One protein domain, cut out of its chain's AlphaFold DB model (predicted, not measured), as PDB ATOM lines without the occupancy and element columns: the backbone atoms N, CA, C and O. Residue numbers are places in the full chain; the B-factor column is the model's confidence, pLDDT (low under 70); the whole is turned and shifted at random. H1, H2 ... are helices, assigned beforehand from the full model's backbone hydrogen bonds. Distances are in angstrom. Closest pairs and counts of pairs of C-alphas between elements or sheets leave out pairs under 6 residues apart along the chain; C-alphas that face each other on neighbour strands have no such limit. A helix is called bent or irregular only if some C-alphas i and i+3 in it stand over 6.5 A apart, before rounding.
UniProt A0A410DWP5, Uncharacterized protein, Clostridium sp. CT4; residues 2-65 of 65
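Overview. This is residues 2 to 65 of the 65 residues of an uncharacterized protein of Clostridium sp. CT4 (UniProt A0A410DWP5). Four helices make a compact up-and-down bundle, each running against the one before, and H1 packs on H4 to close the ring. The 64 printed residues include H1 to H4 in that order and no named strand: all helix. The radius of gyration of the C-alphas is 10.3 A; the spans are 31 by 21 by 21 A.

Arrangement. Start at H1, residues 2 to 13: it forms a hairpin with H2, residues 17 to 27, at a steep tilt of 39 degrees, closest at C-alphas 12 and 20, 3.9 A apart. H2 and H3, residues 33 to 47, form a hairpin at a shallow 32 degrees, closest at C-alphas 22 and 36, 5.3 A. H3 and H4, residues 55 to 64, form another at a shallow 24 degrees, closest at C-alphas 44 and 58, 5.6 A. H1 touches H4 with residues 4 to 8 alone, closest at C-alphas 4 and 61, 6.3 A. H1 and H3 are apart, as are H2 and H4. Every O i to N i+4 pair is within hydrogen-bond range in H1 and H3, 6 of 7 in H2, 5 of 6 in H4.

Along the chain. Find C-alpha 2 at (-32.189, 42.032, -9.343); H1 runs 16.5 A. H2, 14.9 A, is only just irregular: C-alphas 18 and 21 are 6.6 A apart. H3 runs 20.8 A; H4, 15.2 A, ends at C-alpha 64 (-36.868, 42.264, -18.547).

Size, cuts and confidence. The farthest C-alphas, Thr 30 and Gly 51, are 31.1 A apart. The printed part has no cut, no link is long, and no printed residue is under 70 in pLDDT.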
ATOM      1  N   GLU A   2     -33.118  43.092  -9.792       87.94
ATOM      2  CA  GLU A   2     -32.189  42.032  -9.343       87.94
ATOM      3  C   GLU A   2     -32.065  40.861 -10.331       87.94
ATOM      4  O   GLU A   2     -30.954  40.453 -10.647       87.94
ATOM      5  N   GLU A   3     -33.178  40.371 -10.890       94.88
ATOM      6  CA  GLU A   3     -33.150  39.263 -11.860       94.88
ATOM      7  C   GLU A   3     -32.377  39.614 -13.144       94.88
ATOM      8  O   GLU A   3     -31.547  38.829 -13.597       94.88
ATOM      9  N   LEU A   4     -32.595  40.815 -13.699       96.44
ATOM     10  CA  LEU A   4     -31.853  41.293 -14.868       96.44
ATOM     11  C   LEU A   4     -30.353  41.374 -14.557       96.44
ATOM     12  O   LEU A   4     -29.551  40.857 -15.325       96.44
ATOM     13  N   ASN A   5     -29.973  41.939 -13.408       96.19
ATOM     14  CA  ASN A   5     -28.564  42.047 -13.024       96.19
ATOM     15  C   ASN A   5     -27.894  40.675 -12.859       96.19
ATOM     16  O   ASN A   5     -26.739  40.515 -13.245       96.19
ATOM     17  N   VAL A   6     -28.616  39.675 -12.341       97.75
ATOM     18  CA  VAL A   6     -28.116  38.293 -12.249       97.75
ATOM     19  C   VAL A   6     -27.891  37.690 -13.638       97.75
ATOM     20  O   VAL A   6     -26.862  37.057 -13.870       97.75
ATOM     21  N   ILE A   7     -28.814  37.905 -14.581       98.12
ATOM     22  CA  ILE A   7     -28.664  37.434 -15.966       98.12
ATOM     23  C   ILE A   7     -27.467  38.109 -16.646       98.12
ATOM     24  O   ILE A   7     -26.632  37.425 -17.236       98.12
ATOM     25  N   LEU A   8     -27.342  39.432 -16.514       97.88
ATOM     26  CA  LEU A   8     -26.212  40.182 -17.062       97.88
ATOM     27  C   LEU A   8     -24.884  39.732 -16.441       97.88
ATOM     28  O   LEU A   8     -23.901  39.595 -17.162       97.88
ATOM     29  N   GLY A   9     -24.863  39.411 -15.144       97.94
ATOM     30  CA  GLY A   9     -23.704  38.806 -14.484       97.94
ATOM     31  C   GLY A   9     -23.272  37.495 -15.149       97.94
ATOM     32  O   GLY A   9     -22.105  37.349 -15.503       97.94
ATOM     33  N   LYS A  10     -24.220  36.595 -15.442       98.06
ATOM     34  CA  LYS A  10     -23.929  35.346 -16.171       98.06
ATOM     35  C   LYS A  10     -23.394  35.591 -17.582       98.06
ATOM     36  O   LYS A  10     -22.524  34.858 -18.043       98.06
ATOM     37  N   PHE A  11     -23.885  36.618 -18.276       98.06
ATOM     38  CA  PHE A  11     -23.350  36.995 -19.586       98.06
ATOM     39  C   PHE A  11     -21.915  37.516 -19.489       98.06
ATOM     40  O   PHE A  11     -21.093  37.147 -20.324       98.06
ATOM     41  N   VAL A  12     -21.581  38.294 -18.455       98.25
ATOM     42  CA  VAL A  12     -20.196  38.722 -18.190       98.25
ATOM     43  C   VAL A  12     -19.293  37.519 -17.901       98.25
ATOM     44  O   VAL A  12     -18.205  37.420 -18.465       98.25
ATOM     45  N   GLU A  13     -19.756  36.579 -17.078       98.00
ATOM     46  CA  GLU A  13     -19.011  35.365 -16.715       98.00
ATOM     47  C   GLU A  13     -18.860  34.368 -17.874       98.00
ATOM     48  O   GLU A  13     -17.930  33.563 -17.864       98.00
ATOM     49  N   SER A  14     -19.722  34.437 -18.897       95.81
ATOM     50  CA  SER A  14     -19.643  33.561 -20.075       95.81
ATOM     51  C   SER A  14     -18.343  33.717 -20.873       95.81
ATOM     52  O   SER A  14     -17.977  32.816 -21.626       95.81
ATOM     53  N   GLY A  15     -17.667  34.867 -20.748       94.25
ATOM     54  CA  GLY A  15     -16.468  35.201 -21.522       94.25
ATOM     55  C   GLY A  15     -16.720  35.426 -23.017       94.25
ATOM     56  O   GLY A  15     -15.771  35.618 -23.771       94.25
ATOM     57  N   TRP A  16     -17.978  35.406 -23.470       96.75
ATOM     58  CA  TRP A  16     -18.318  35.663 -24.862       96.75
ATOM     59  C   TRP A  16     -18.501  37.160 -25.099       96.75
ATOM     60  O   TRP A  16     -19.540  37.725 -24.756       96.75
ATOM     61  N   ASP A  17     -17.501  37.801 -25.710       97.88
ATOM     62  CA  ASP A  17     -17.452  39.259 -25.890       97.88
ATOM     63  C   ASP A  17     -18.737  39.868 -26.474       97.88
ATOM     64  O   ASP A  17     -19.119  40.965 -26.062       97.88
ATOM     65  N   LEU A  18     -19.440  39.143 -27.362       97.88
ATOM     66  CA  LEU A  18     -20.706  39.576 -27.969       97.88
ATOM     67  C   LEU A  18     -21.728  40.043 -26.923       97.88
ATOM     68  O   LEU A  18     -22.421  41.031 -27.159       97.88
ATOM     69  N   ILE A  19     -21.805  39.352 -25.781       97.81
ATOM     70  CA  ILE A  19     -22.750  39.634 -24.691       97.81
ATOM     71  C   ILE A  19     -22.059  40.095 -23.408       97.81
ATOM     72  O   ILE A  19     -22.645  40.879 -22.663       97.81
ATOM     73  N   ALA A  20     -20.825  39.664 -23.148       98.31
ATOM     74  CA  ALA A  20     -20.105  39.977 -21.918       98.31
ATOM     75  C   ALA A  20     -19.787  41.476 -21.814       98.31
ATOM     76  O   ALA A  20     -20.070  42.105 -20.793       98.31
ATOM     77  N   VAL A  21     -19.263  42.069 -22.890       98.12
ATOM     78  CA  VAL A  21     -18.909  43.495 -22.944       98.12
ATOM     79  C   VAL A  21     -20.133  44.407 -22.777       98.12
ATOM     80  O   VAL A  21     -20.114  45.242 -21.868       98.12
ATOM     81  N   PRO A  22     -21.216  44.271 -23.570       97.94
ATOM     82  CA  PRO A  22     -22.387  45.138 -23.426       97.94
ATOM     83  C   PRO A  22     -23.134  44.913 -22.107       97.94
ATOM     84  O   PRO A  22     -23.647  45.874 -21.537       97.94
ATOM     85  N   SER A  23     -23.152  43.685 -21.571       98.06
ATOM     86  CA  SER A  23     -23.759  43.412 -20.257       98.06
ATOM     87  C   SER A  23     -23.004  44.115 -19.136       98.06
ATOM     88  O   SER A  23     -23.624  44.745 -18.280       98.06
ATOM     89  N   LYS A  24     -21.666  44.072 -19.169       98.19
ATOM     90  CA  LYS A  24     -20.831  44.806 -18.218       98.19
ATOM     91  C   LYS A  24     -21.039  46.313 -18.334       98.19
ATOM     92  O   LYS A  24     -21.290  46.966 -17.330       98.19
ATOM     93  N   ALA A  25     -21.001  46.854 -19.552       97.81
ATOM     94  CA  ALA A  25     -21.200  48.283 -19.775       97.81
ATOM     95  C   ALA A  25     -22.577  48.763 -19.279       97.81
ATOM     96  O   ALA A  25     -22.683  49.854 -18.719       97.81
ATOM     97  N   TYR A  26     -23.626  47.952 -19.450       97.12
ATOM     98  CA  TYR A  26     -24.957  48.258 -18.926       97.12
ATOM     99  C   TYR A  26     -24.990  48.256 -17.389       97.12
ATOM    100  O   TYR A  26     -25.543  49.178 -16.794       97.12
ATOM    101  N   LEU A  27     -24.362  47.265 -16.742       96.62
ATOM    102  CA  LEU A  27     -24.246  47.195 -15.278       96.62
ATOM    103  C   LEU A  27     -23.440  48.365 -14.691       96.62
ATOM    104  O   LEU A  27     -23.796  48.882 -13.634       96.62
ATOM    105  N   ASP A  28     -22.398  48.805 -15.397       96.81
ATOM    106  CA  ASP A  28     -21.540  49.929 -15.005       96.81
ATOM    107  C   ASP A  28     -22.184  51.302 -15.310       96.81
ATOM    108  O   ASP A  28     -21.649  52.346 -14.934       96.81
ATOM    109  N   GLY A  29     -23.339  51.328 -15.991       96.00
ATOM    110  CA  GLY A  29     -24.051  52.554 -16.368       96.00
ATOM    111  C   GLY A  29     -23.391  53.351 -17.501       96.00
ATOM    112  O   GLY A  29     -23.753  54.505 -17.730       96.00
ATOM    113  N   THR A  30     -22.426  52.760 -18.209       96.50
ATOM    114  CA  THR A  30     -21.695  53.391 -19.321       96.50
ATOM    115  C   THR A  30     -22.184  52.942 -20.698       96.50
ATOM    116  O   THR A  30     -21.835  53.566 -21.698       96.50
ATOM    117  N   GLY A  31     -22.937  51.842 -20.767       92.44
ATOM    118  CA  GLY A  31     -23.480  51.261 -21.997       92.44
ATOM    119  C   GLY A  31     -24.934  51.650 -22.258       92.44
ATOM    120  O   GLY A  31     -25.668  52.039 -21.349       92.44
ATOM    121  N   SER A  32     -25.373  51.515 -23.511       95.19
ATOM    122  CA  SER A  32     -26.759  51.794 -23.896       95.19
ATOM    123  C   SER A  32     -27.649  50.546 -23.836       95.19
ATOM    124  O   SER A  32     -27.222  49.427 -24.133       95.19
ATOM    125  N   ARG A  33     -28.935  50.738 -23.504       95.75
ATOM    126  CA  ARG A  33     -29.953  49.671 -23.582       95.75
ATOM    127  C   ARG A  33     -30.060  49.102 -25.000       95.75
ATOM    128  O   ARG A  33     -30.256  47.908 -25.162       95.75
ATOM    129  N   GLU A  34     -29.931  49.952 -26.015       97.50
ATOM    130  CA  GLU A  34     -30.054  49.565 -27.424       97.50
ATOM    131  C   GLU A  34     -28.915  48.649 -27.886       97.50
ATOM    132  O   GLU A  34     -29.171  47.681 -28.601       97.50
ATOM    133  N   GLU A  35     -27.673  48.916 -27.471       96.31
ATOM    134  CA  GLU A  35     -26.540  48.024 -27.749       96.31
ATOM    135  C   GLU A  35     -26.702  46.682 -27.043       96.31
ATOM    136  O   GLU A  35     -26.513  45.641 -27.672       96.31
ATOM    137  N   LEU A  36     -27.124  46.693 -25.774       98.06
ATOM    138  CA  LEU A  36     -27.387  45.463 -25.031       98.06
ATOM    139  C   LEU A  36     -28.466  44.607 -25.710       98.06
ATOM    140  O   LEU A  36     -28.247  43.415 -25.911       98.06
ATOM    141  N   VAL A  37     -29.595  45.205 -26.107       98.44
ATOM    142  CA  VAL A  37     -30.674  44.491 -26.811       98.44
ATOM    143  C   VAL A  37     -30.149  43.854 -28.098       98.44
ATOM    144  O   VAL A  37     -30.308  42.648 -28.271       98.44
ATOM    145  N   LYS A  38     -29.454  44.615 -28.954       98.31
ATOM    146  CA  LYS A  38     -28.911  44.095 -30.223       98.31
ATOM    147  C   LYS A  38     -27.950  42.927 -30.012       98.31
ATOM    148  O   LYS A  38     -28.010  41.936 -30.737       98.31
ATOM    149  N   SER A  39     -27.071  43.033 -29.020       98.19
ATOM    150  CA  SER A  39     -26.130  41.967 -28.680       98.19
ATOM    151  C   SER A  39     -26.826  40.704 -28.179       98.19
ATOM    152  O   SER A  39     -26.457  39.602 -28.582       98.19
ATOM    153  N   VAL A  40     -27.852  40.846 -27.334       98.12
ATOM    154  CA  VAL A  40     -28.615  39.702 -26.814       98.12
ATOM    155  C   VAL A  40     -29.469  39.055 -27.911       98.12
ATOM    156  O   VAL A  40     -29.533  37.832 -27.972       98.12
ATOM    157  N   GLU A  41     -30.065  39.835 -28.818       98.38
ATOM    158  CA  GLU A  41     -30.776  39.309 -29.994       98.38
ATOM    159  C   GLU A  41     -29.842  38.509 -30.915       98.38
ATOM    160  O   GLU A  41     -30.200  37.423 -31.379       98.38
ATOM    161  N   GLN A  42     -28.626  39.010 -31.156       98.38
ATOM    162  CA  GLN A  42     -27.629  38.288 -31.944       98.38
ATOM    163  C   GLN A  42     -27.206  36.984 -31.248       98.38
ATOM    164  O   GLN A  42     -27.113  35.944 -31.900       98.38
ATOM    165  N   ALA A  43     -27.010  37.010 -29.928       97.62
ATOM    166  CA  ALA A  43     -26.667  35.818 -29.157       97.62
ATOM    167  C   ALA A  43     -27.784  34.764 -29.150       97.62
ATOM    168  O   ALA A  43     -27.502  33.574 -29.302       97.62
ATOM    169  N   ASP A  44     -29.049  35.187 -29.047       97.94
ATOM    170  CA  ASP A  44     -30.210  34.295 -29.163       97.94
ATOM    171  C   ASP A  44     -30.295  33.667 -30.560       97.94
ATOM    172  O   ASP A  44     -30.580  32.482 -30.713       97.94
ATOM    173  N   LYS A  45     -29.963  34.426 -31.603       97.50
ATOM    174  CA  LYS A  45     -29.914  33.888 -32.963       97.50
ATOM    175  C   LYS A  45     -28.799  32.852 -33.152       97.50
ATOM    176  O   LYS A  45     -28.995  31.887 -33.889       97.50
ATOM    177  N   GLU A  46     -27.639  33.056 -32.533       96.62
ATOM    178  CA  GLU A  46     -26.471  32.181 -32.695       96.62
ATOM    179  C   GLU A  46     -26.485  30.950 -31.770       96.62
ATOM    180  O   GLU A  46     -26.085  29.869 -32.200       96.62
ATOM    181  N   CYS A  47     -26.964  31.073 -30.524       95.12
ATOM    182  CA  CYS A  47     -27.000  29.973 -29.542       95.12
ATOM    183  C   CYS A  47     -28.319  29.872 -28.752       95.12
ATOM    184  O   CYS A  47     -28.436  29.058 -27.842       95.12
ATOM    185  N   GLY A  48     -29.363  30.626 -29.083       92.44
ATOM    186  CA  GLY A  48     -30.679  30.542 -28.426       92.44
ATOM    187  C   GLY A  48     -31.512  29.317 -28.818       92.44
ATOM    188  O   GLY A  48     -32.742  29.337 -28.755       92.44
ATOM    189  N   SER A  49     -30.869  28.265 -29.319       93.50
ATOM    190  CA  SER A  49     -31.456  26.934 -29.528       93.50
ATOM    191  C   SER A  49     -30.405  25.826 -29.398       93.50
ATOM    192  O   SER A  49     -30.631  24.694 -29.823       93.50
ATOM    193  N   CYS A  50     -29.227  26.147 -28.846       90.94
ATOM    194  CA  CYS A  50     -28.127  25.198 -28.696       90.94
ATOM    195  C   CYS A  50     -28.280  24.326 -27.430       90.94
ATOM    196  O   CYS A  50     -27.522  23.375 -27.252       90.94
ATOM    197  N   GLY A  51     -29.254  24.633 -26.556       91.69
ATOM    198  CA  GLY A  51     -29.507  23.896 -25.314       91.69
ATOM    199  C   GLY A  51     -28.508  24.188 -24.189       91.69
ATOM    200  O   GLY A  51     -28.481  23.463 -23.197       91.69
ATOM    201  N   CYS A  52     -27.676  25.227 -24.334       93.25
ATOM    202  CA  CYS A  52     -26.776  25.670 -23.272       93.25
ATOM    203  C   CYS A  52     -27.531  26.417 -22.163       93.25
ATOM    204  O   CYS A  52     -28.663  26.863 -22.339       93.25
ATOM    205  N   GLU A  53     -26.875  26.630 -21.024       93.88
ATOM    206  CA  GLU A  53     -27.476  27.331 -19.883       93.88
ATOM    207  C   GLU A  53     -27.836  28.799 -20.174       93.88
ATOM    208  O   GLU A  53     -28.670  29.370 -19.473       93.88
ATOM    209  N   LEU A  54     -27.231  29.409 -21.200       95.19
ATOM    210  CA  LEU A  54     -27.499  30.793 -21.603       95.19
ATOM    211  C   LEU A  54     -28.721  30.932 -22.523       95.19
ATOM    212  O   LEU A  54     -29.312  32.006 -22.580       95.19
ATOM    213  N   ASP A  55     -29.132  29.856 -23.196       94.06
ATOM    214  CA  ASP A  55     -30.250  29.835 -24.149       94.06
ATOM    215  C   ASP A  55     -31.555  30.440 -23.576       94.06
ATOM    216  O   ASP A  55     -32.079  31.411 -24.139       94.06
ATOM    217  N   PRO A  56     -32.073  29.983 -22.415       96.31
ATOM    218  CA  PRO A  56     -33.268  30.593 -21.836       96.31
ATOM    219  C   PRO A  56     -33.025  32.025 -21.333       96.31
ATOM    220  O   PRO A  56     -33.972  32.807 -21.212       96.31
ATOM    221  N   LEU A  57     -31.773  32.384 -21.033       97.81
ATOM    222  CA  LEU A  57     -31.433  33.676 -20.446       97.81
ATOM    223  C   LEU A  57     -31.505  34.810 -21.466       97.81
ATOM    224  O   LEU A  57     -31.878  35.915 -21.080       97.81
ATOM    225  N   TYR A  58     -31.220  34.565 -22.749       97.56
ATOM    226  CA  TYR A  58     -31.323  35.604 -23.781       97.56
ATOM    227  C   TYR A  58     -32.755  36.131 -23.899       97.56
ATOM    228  O   TYR A  58     -33.014  37.323 -23.741       97.56
ATOM    229  N   LYS A  59     -33.714  35.215 -24.062       96.56
ATOM    230  CA  LYS A  59     -35.146  35.527 -24.180       96.56
ATOM    231  C   LYS A  59     -35.672  36.204 -22.917       96.56
ATOM    232  O   LYS A  59     -36.450  37.151 -22.992       96.56
ATOM    233  N   LYS A  60     -35.225  35.735 -21.748       97.62
ATOM    234  CA  LYS A  60     -35.605  36.319 -20.461       97.62
ATOM    235  C   LYS A  60     -35.026  37.724 -20.273       97.62
ATOM    236  O   LYS A  60     -35.748  38.600 -19.812       97.62
ATOM    237  N   CYS A  61     -33.774  37.954 -20.670       97.50
ATOM    238  CA  CYS A  61     -33.148  39.275 -20.661       97.50
ATOM    239  C   CYS A  61     -33.959  40.270 -21.503       97.50
ATOM    240  O   CYS A  61     -34.351  41.316 -20.997       97.50
ATOM    241  N   LEU A  62     -34.321  39.897 -22.737       96.88
ATOM    242  CA  LEU A  62     -35.114  40.744 -23.638       96.88
ATOM    243  C   LEU A  62     -36.512  41.087 -23.094       96.88
ATOM    244  O   LEU A  62     -37.038  42.148 -23.407       96.88
ATOM    245  N   GLN A  63     -37.113  40.220 -22.273       97.00
ATOM    246  CA  GLN A  63     -38.398  40.499 -21.614       97.00
ATOM    247  C   GLN A  63     -38.280  41.443 -20.409       97.00
ATOM    248  O   GLN A  63     -39.269  42.062 -20.024       97.00
ATOM    249  N   LEU A  64     -37.112  41.480 -19.762       95.62
ATOM    250  CA  LEU A  64     -36.868  42.264 -18.547       95.62
ATOM    251  C   LEU A  64     -36.282  43.650 -18.831       95.62
ATOM    252  O   LEU A  64     -36.342  44.511 -17.952       95.62
ATOM    253  N   LEU A  65     -35.691  43.836 -20.014       90.44
ATOM    254  CA  LEU A  65     -35.180  45.116 -20.499       90.44
ATOM    255  C   LEU A  65     -36.313  46.056 -20.870       90.44
ATOM    256  O   LEU A  65     -36.141  47.267 -20.618       90.44
TER     257      LEU A  65